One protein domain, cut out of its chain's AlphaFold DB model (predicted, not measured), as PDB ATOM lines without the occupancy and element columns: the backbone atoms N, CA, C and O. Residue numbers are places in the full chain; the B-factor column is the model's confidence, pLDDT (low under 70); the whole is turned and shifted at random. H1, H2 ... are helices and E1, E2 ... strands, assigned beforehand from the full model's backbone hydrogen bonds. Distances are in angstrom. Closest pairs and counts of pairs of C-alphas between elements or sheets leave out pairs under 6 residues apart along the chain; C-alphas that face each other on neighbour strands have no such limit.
ATOM      1  N   TRP A 154     583.836 582.956 498.332       89.12
ATOM      2  CA  TRP A 154     583.098 582.124 497.367       89.12
ATOM      3  C   TRP A 154     583.966 581.028 496.733       89.12
ATOM      4  O   TRP A 154     584.895 581.307 495.973       89.12
ATOM      5  N   VAL A 155     583.625 579.762 496.989       88.06
ATOM      6  CA  VAL A 155     584.406 578.606 496.521       88.06
ATOM      7  C   VAL A 155     583.942 578.180 495.128       88.06
ATOM      8  O   VAL A 155     582.897 577.545 494.975       88.06
ATOM      9  N   SER A 156     584.721 578.491 494.091       89.44
ATOM     10  CA  SER A 156     584.494 577.968 492.737       89.44
ATOM     11  C   SER A 156     585.247 576.656 492.505       89.44
ATOM     12  O   SER A 156     586.471 576.621 492.624       89.44
ATOM     13  N   GLY A 157     584.543 575.604 492.095       88.12
ATOM     14  CA  GLY A 157     585.122 574.317 491.713       88.12
ATOM     15  C   GLY A 157     584.705 573.872 490.309       88.12
ATOM     16  O   GLY A 157     583.852 574.477 489.656       88.12
ATOM     17  N   VAL A 158     585.321 572.795 489.815       86.69
ATOM     18  CA  VAL A 158     585.043 572.253 488.476       86.69
ATOM     19  C   VAL A 158     584.901 570.732 488.528       86.69
ATOM     20  O   VAL A 158     585.853 570.012 488.814       86.69
ATOM     21  N   LYS A 159     583.703 570.226 488.225       85.50
ATOM     22  CA  LYS A 159     583.345 568.804 488.290       85.50
ATOM     23  C   LYS A 159     583.440 568.171 486.905       85.50
ATOM     24  O   LYS A 159     582.760 568.590 485.971       85.50
ATOM     25  N   VAL A 160     584.270 567.139 486.754       82.25
ATOM     26  CA  VAL A 160     584.315 566.339 485.519       82.25
ATOM     27  C   VAL A 160     583.125 565.374 485.507       82.25
ATOM     28  O   VAL A 160     582.872 564.682 486.497       82.25
ATOM     29  N   ARG A 161     582.390 565.278 484.392       76.44
ATOM     30  CA  ARG A 161     581.279 564.318 484.280       76.44
ATOM     31  C   ARG A 161     581.815 562.888 484.186       76.44
ATOM     32  O   ARG A 161     582.550 562.563 483.258       76.44
ATOM     33  N   LYS A 162     581.361 561.991 485.075       76.69
ATOM     34  CA  LYS A 162     581.728 560.553 485.054       76.69
ATOM     35  C   LYS A 162     581.440 559.863 483.705       76.69
ATOM     36  O   LYS A 162     582.107 558.890 483.374       76.69
ATOM     37  N   SER A 163     580.468 560.359 482.936       72.31
ATOM     38  CA  SER A 163     580.075 559.832 481.620       72.31
ATOM     39  C   SER A 163     580.863 560.395 480.431       72.31
ATOM     40  O   SER A 163     580.847 559.787 479.365       72.31
ATOM     41  N   ASP A 164     581.538 561.537 480.580       69.19
ATOM     42  CA  ASP A 164     582.295 562.185 479.507       69.19
ATOM     43  C   ASP A 164     583.448 562.995 480.118       69.19
ATOM     44  O   ASP A 164     583.269 564.143 480.528       69.19
ATOM     45  N   LYS A 165     584.649 562.395 480.149       71.44
ATOM     46  CA  LYS A 165     585.867 563.010 480.708       71.44
ATOM     47  C   LYS A 165     586.266 564.329 480.018       71.44
ATOM     48  O   LYS A 165     587.105 565.048 480.553       71.44
ATOM     49  N   SER A 166     585.691 564.660 478.855       68.94
ATOM     50  CA  SER A 166     585.920 565.947 478.183       68.94
ATOM     51  C   SER A 166     585.042 567.086 478.717       68.94
ATOM     52  O   SER A 166     585.369 568.254 478.506       68.94
ATOM     53  N   ARG A 167     583.942 566.776 479.424       76.88
ATOM     54  CA  ARG A 167     582.997 567.775 479.940       76.88
ATOM     55  C   ARG A 167     583.278 568.101 481.398       76.88
ATOM     56  O   ARG A 167     583.205 567.243 482.279       76.88
ATOM     57  N   LYS A 168     583.563 569.380 481.616       88.06
ATOM     58  CA  LYS A 168     583.808 570.009 482.908       88.06
ATOM     59  C   LYS A 168     582.673 570.988 483.197       88.06
ATOM     60  O   LYS A 168     582.480 571.921 482.423       88.06
ATOM     61  N   ASP A 169     581.942 570.764 484.283       86.56
ATOM     62  CA  ASP A 169     580.909 571.673 484.778       86.56
ATOM     63  C   ASP A 169     581.490 572.515 485.918       86.56
ATOM     64  O   ASP A 169     581.972 571.963 486.909       86.56
ATOM     65  N   SER A 170     581.456 573.840 485.798       90.12
ATOM     66  CA  SER A 170     581.778 574.727 486.922       90.12
ATOM     67  C   SER A 170     580.652 574.708 487.953       90.12
ATOM     68  O   SER A 170     579.475 574.690 487.592       90.12
ATOM     69  N   TYR A 171     581.015 574.764 489.228       93.69
ATOM     70  CA  TYR A 171     580.096 574.978 490.337       93.69
ATOM     71  C   TYR A 171     580.671 576.029 491.287       93.69
ATOM     72  O   TYR A 171     581.884 576.219 491.354       93.69
ATOM     73  N   TYR A 172     579.798 576.718 492.009       94.44
ATOM     74  CA  TYR A 172     580.149 577.784 492.941       94.44
ATOM     75  C   TYR A 172     579.407 577.530 494.246       94.44
ATOM     76  O   TYR A 172     578.208 577.269 494.200       94.44
ATOM     77  N   ILE A 173     580.101 577.575 495.377       93.38
ATOM     78  CA  ILE A 173     579.522 577.340 496.700       93.38
ATOM     79  C   ILE A 173     579.568 578.646 497.489       93.38
ATOM     80  O   ILE A 173     580.628 579.267 497.601       93.38
ATOM     81  N   ASP A 174     578.416 579.040 498.024       92.94
ATOM     82  CA  ASP A 174     578.311 580.097 499.029       92.94
ATOM     83  C   ASP A 174     578.948 579.618 500.353       92.94
ATOM     84  O   ASP A 174     578.504 578.593 500.884       92.94
ATOM     85  N   PRO A 175     579.954 580.319 500.907       86.75
ATOM     86  CA  PRO A 175     580.597 579.930 502.162       86.75
ATOM     87  C   PRO A 175     579.670 579.996 503.384       86.75
ATOM     88  O   PRO A 175     579.926 579.297 504.360       86.75
ATOM     89  N   VAL A 176     578.612 580.816 503.357       84.25
ATOM     90  CA  VAL A 176     577.724 581.041 504.512       84.25
ATOM     91  C   VAL A 176     576.594 580.012 504.555       84.25
ATOM     92  O   VAL A 176     576.292 579.452 505.608       84.25
ATOM     93  N   THR A 177     575.958 579.742 503.414       85.56
ATOM     94  CA  THR A 177     574.772 578.863 503.340       85.56
ATOM     95  C   THR A 177     575.055 577.455 502.814       85.56
ATOM     96  O   THR A 177     574.210 576.562 502.943       85.56
ATOM     97  N   GLY A 178     576.209 577.256 502.170       87.56
ATOM     98  CA  GLY A 178     576.545 576.039 501.438       87.56
ATOM     99  C   GLY A 178     575.785 575.852 500.117       87.56
ATOM    100  O   GLY A 178     575.918 574.786 499.513       87.56
ATOM    101  N   TYR A 179     574.978 576.816 499.645       91.56
ATOM    102  CA  TYR A 179     574.255 576.665 498.373       91.56
ATOM    103  C   TYR A 179     575.219 576.502 497.190       91.56
ATOM    104  O   TYR A 179     576.117 577.316 496.980       91.56
ATOM    105  N   ILE A 180     574.995 575.452 496.392       92.56
ATOM    106  CA  ILE A 180     575.781 575.127 495.200       92.56
ATOM    107  C   ILE A 180     575.058 575.642 493.953       92.56
ATOM    108  O   ILE A 180     573.967 575.178 493.617       92.56
ATOM    109  N   PHE A 181     575.686 576.567 493.236       93.38
ATOM    110  CA  PHE A 181     575.193 577.186 492.007       93.38
ATOM    111  C   PHE A 181     575.956 576.654 490.792       93.38
ATOM    112  O   PHE A 181     577.180 576.534 490.812       93.38
ATOM    113  N   HIS A 182     575.245 576.389 489.696       89.44
ATOM    114  CA  HIS A 182     575.815 575.785 488.481       89.44
ATOM    115  C   HIS A 182     576.263 576.815 487.424       89.44
ATOM    116  O   HIS A 182     576.711 576.456 486.335       89.44
ATOM    117  N   SER A 183     576.149 578.111 487.727       89.44
ATOM    118  CA  SER A 183     576.564 579.211 486.859       89.44
ATOM    119  C   SER A 183     576.902 580.449 487.681       89.44
ATOM    120  O   SER A 183     576.195 580.787 488.628       89.44
ATOM    121  N   ARG A 184     577.923 581.204 487.257       88.56
ATOM    122  CA  ARG A 184     578.279 582.494 487.871       88.56
ATOM    123  C   ARG A 184     577.127 583.505 487.799       88.56
ATOM    124  O   ARG A 184     576.958 584.329 488.687       88.56
ATOM    125  N   LYS A 185     576.287 583.405 486.761       89.75
ATOM    126  CA  LYS A 185     575.075 584.228 486.627       89.75
ATOM    127  C   LYS A 185     574.006 583.882 487.660       89.75
ATOM    128  O   LYS A 185     573.152 584.721 487.919       89.75
ATOM    129  N   ASP A 186     574.012 582.670 488.206       89.38
ATOM    130  CA  ASP A 186     573.071 582.260 489.252       89.38
ATOM    131  C   ASP A 186     573.550 582.776 490.612       89.38
ATOM    132  O   ASP A 186     572.745 583.336 491.346       89.38
ATOM    133  N   VAL A 187     574.867 582.730 490.866       91.12
ATOM    134  CA  VAL A 187     575.516 583.404 492.008       91.12
ATOM    135  C   VAL A 187     575.209 584.902 492.019       91.12
ATOM    136  O   VAL A 187     574.722 585.416 493.016       91.12
ATOM    137  N   PHE A 188     575.423 585.611 490.906       90.25
ATOM    138  CA  PHE A 188     575.144 587.050 490.853       90.25
ATOM    139  C   PHE A 188     573.651 587.399 490.960       90.25
ATOM    140  O   PHE A 188     573.339 588.482 491.438       90.25
ATOM    141  N   ARG A 189     572.722 586.511 490.568       88.75
ATOM    142  CA  ARG A 189     571.293 586.723 490.874       88.75
ATOM    143  C   ARG A 189     571.021 586.542 492.364       88.75
ATOM    144  O   ARG A 189     570.407 587.417 492.952       88.75
ATOM    145  N   TYR A 190     571.538 585.474 492.968       88.94
ATOM    146  CA  TYR A 190     571.398 585.222 494.403       88.94
ATOM    147  C   TYR A 190     571.963 586.363 495.262       88.94
ATOM    148  O   TYR A 190     571.291 586.827 496.174       88.94
ATOM    149  N   LEU A 191     573.142 586.888 494.916       89.06
ATOM    150  CA  LEU A 191     573.740 588.049 495.587       89.06
ATOM    151  C   LEU A 191     572.938 589.350 495.400       89.06
ATOM    152  O   LEU A 191     573.026 590.229 496.248       89.06
ATOM    153  N   ALA A 192     572.181 589.488 494.306       86.81
ATOM    154  CA  ALA A 192     571.419 590.699 493.992       86.81
ATOM    155  C   ALA A 192     569.957 590.670 494.475       86.81
ATOM    156  O   ALA A 192     569.362 591.732 494.627       86.81
ATOM    157  N   THR A 193     569.359 589.490 494.686       86.06
ATOM    158  CA  THR A 193     567.954 589.356 495.128       86.06
ATOM    159  C   THR A 193     567.781 588.632 496.463       86.06
ATOM    160  O   THR A 193     566.681 588.625 497.003       86.06
ATOM    161  N   GLY A 194     568.816 587.962 496.978       81.25
ATOM    162  CA  GLY A 194     568.721 587.035 498.115       81.25
ATOM    163  C   GLY A 194     567.974 585.726 497.809       81.25
ATOM    164  O   GLY A 194     567.982 584.802 498.625       81.25
ATOM    165  N   GLU A 195     567.339 585.600 496.640       78.56
ATOM    166  CA  GLU A 195     566.453 584.480 496.324       78.56
ATOM    167  C   GLU A 195     567.207 583.249 495.810       78.56
ATOM    168  O   GLU A 195     567.970 583.290 494.838       78.56
ATOM    169  N   ILE A 196     566.911 582.102 496.420       83.00
ATOM    170  CA  ILE A 196     567.457 580.792 496.058       83.00
ATOM    171  C   ILE A 196     566.761 580.298 494.778       83.00
ATOM    172  O   ILE A 196     565.843 579.480 494.805       83.00
ATOM    173  N   GLY A 197     567.179 580.832 493.629       74.38
ATOM    174  CA  GLY A 197     566.624 580.459 492.329       74.38
ATOM    175  C   GLY A 197     566.817 578.972 491.994       74.38
ATOM    176  O   GLY A 197     567.765 578.337 492.448       74.38
ATOM    177  N   ILE A 198     565.963 578.441 491.109       69.12
ATOM    178  CA  ILE A 198     565.809 577.018 490.707       69.12
ATOM    179  C   ILE A 198     567.062 576.259 490.190       69.12
ATOM    180  O   ILE A 198     566.949 575.140 489.687       69.12
ATOM    181  N   HIS A 199     568.249 576.862 490.231       67.44
ATOM    182  CA  HIS A 199     569.536 576.271 489.826       67.44
ATOM    183  C   HIS A 199     570.578 576.254 490.959       67.44
ATOM    184  O   HIS A 199     571.665 575.686 490.792       67.44
ATOM    185  N   ALA A 200     570.234 576.839 492.110       81.00
ATOM    186  CA  ALA A 200     570.891 576.598 493.381       81.00
ATOM    187  C   ALA A 200     570.484 575.218 493.922       81.00
ATOM    188  O   ALA A 200     569.366 574.744 493.711       81.00
ATOM    189  N   SER A 201     571.385 574.547 494.625       79.81
ATOM    190  CA  SER A 201     571.126 573.259 495.269       79.81
ATOM    191  C   SER A 201     571.737 573.268 496.659       79.81
ATOM    192  O   SER A 201     572.938 573.496 496.797       79.81
ATOM    193  N   LYS A 202     570.931 573.024 497.699       78.94
ATOM    194  CA  LYS A 202     571.481 572.816 499.042       78.94
ATOM    195  C   LYS A 202     572.157 571.440 499.096       78.94
ATOM    196  O   LYS A 202     571.577 570.491 498.557       78.94
TER     197      LYS A 202
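What this domain is: This is residues 154 to 202 of the 1165 residues of an uncharacterized protein of Papaver somniferum (UniProt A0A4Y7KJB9). A long antiparallel strand hairpin, E1 and E2, makes one end of an elongated shape, and a short helix, H1, makes the other end, near the hairpin's open end. There residues 180 to 181 pair antiparallel with residues 172 to 173 of E2, and residues 200 to 201 with 180 to 181. The printed part has 49 residues, of mixed class, in the order E1, E2, H1. It is only just compact, close to loose, with a radius of gyration of the C-alphas of 11.5 A and spans of 35 by 18 by 15 A.

How they stand to each other: E1, residues 155 to 161, and E2, residues 164 to 173, are antiparallel at 157 degrees; N 157 and O 171 are within hydrogen-bond range at 2.8 A. E2 bends by 67 degrees at residue 167. H1, residues 184 to 193, comes closest to E2 at the C-alphas of Tyr 172 and Arg 184, 7.2 A. E1 and H1 are apart. In H1 every O i to N i+4 pair is within hydrogen-bond range.

Where its parts are: E1 begins at C-alpha 155 (584.406, 578.606, 496.521) and is 19.1 A long; E2 is 23.1 A. H1, 14.4 A, ends at C-alpha 193 (567.954, 589.356, 495.128).

The domain as a whole: The farthest C-alphas, of Lys 165 and Thr 193, are 35.0 A apart. The printed part has no cut and no long link. Residues 164, 166 and 198 to 199 have pLDDT under 70.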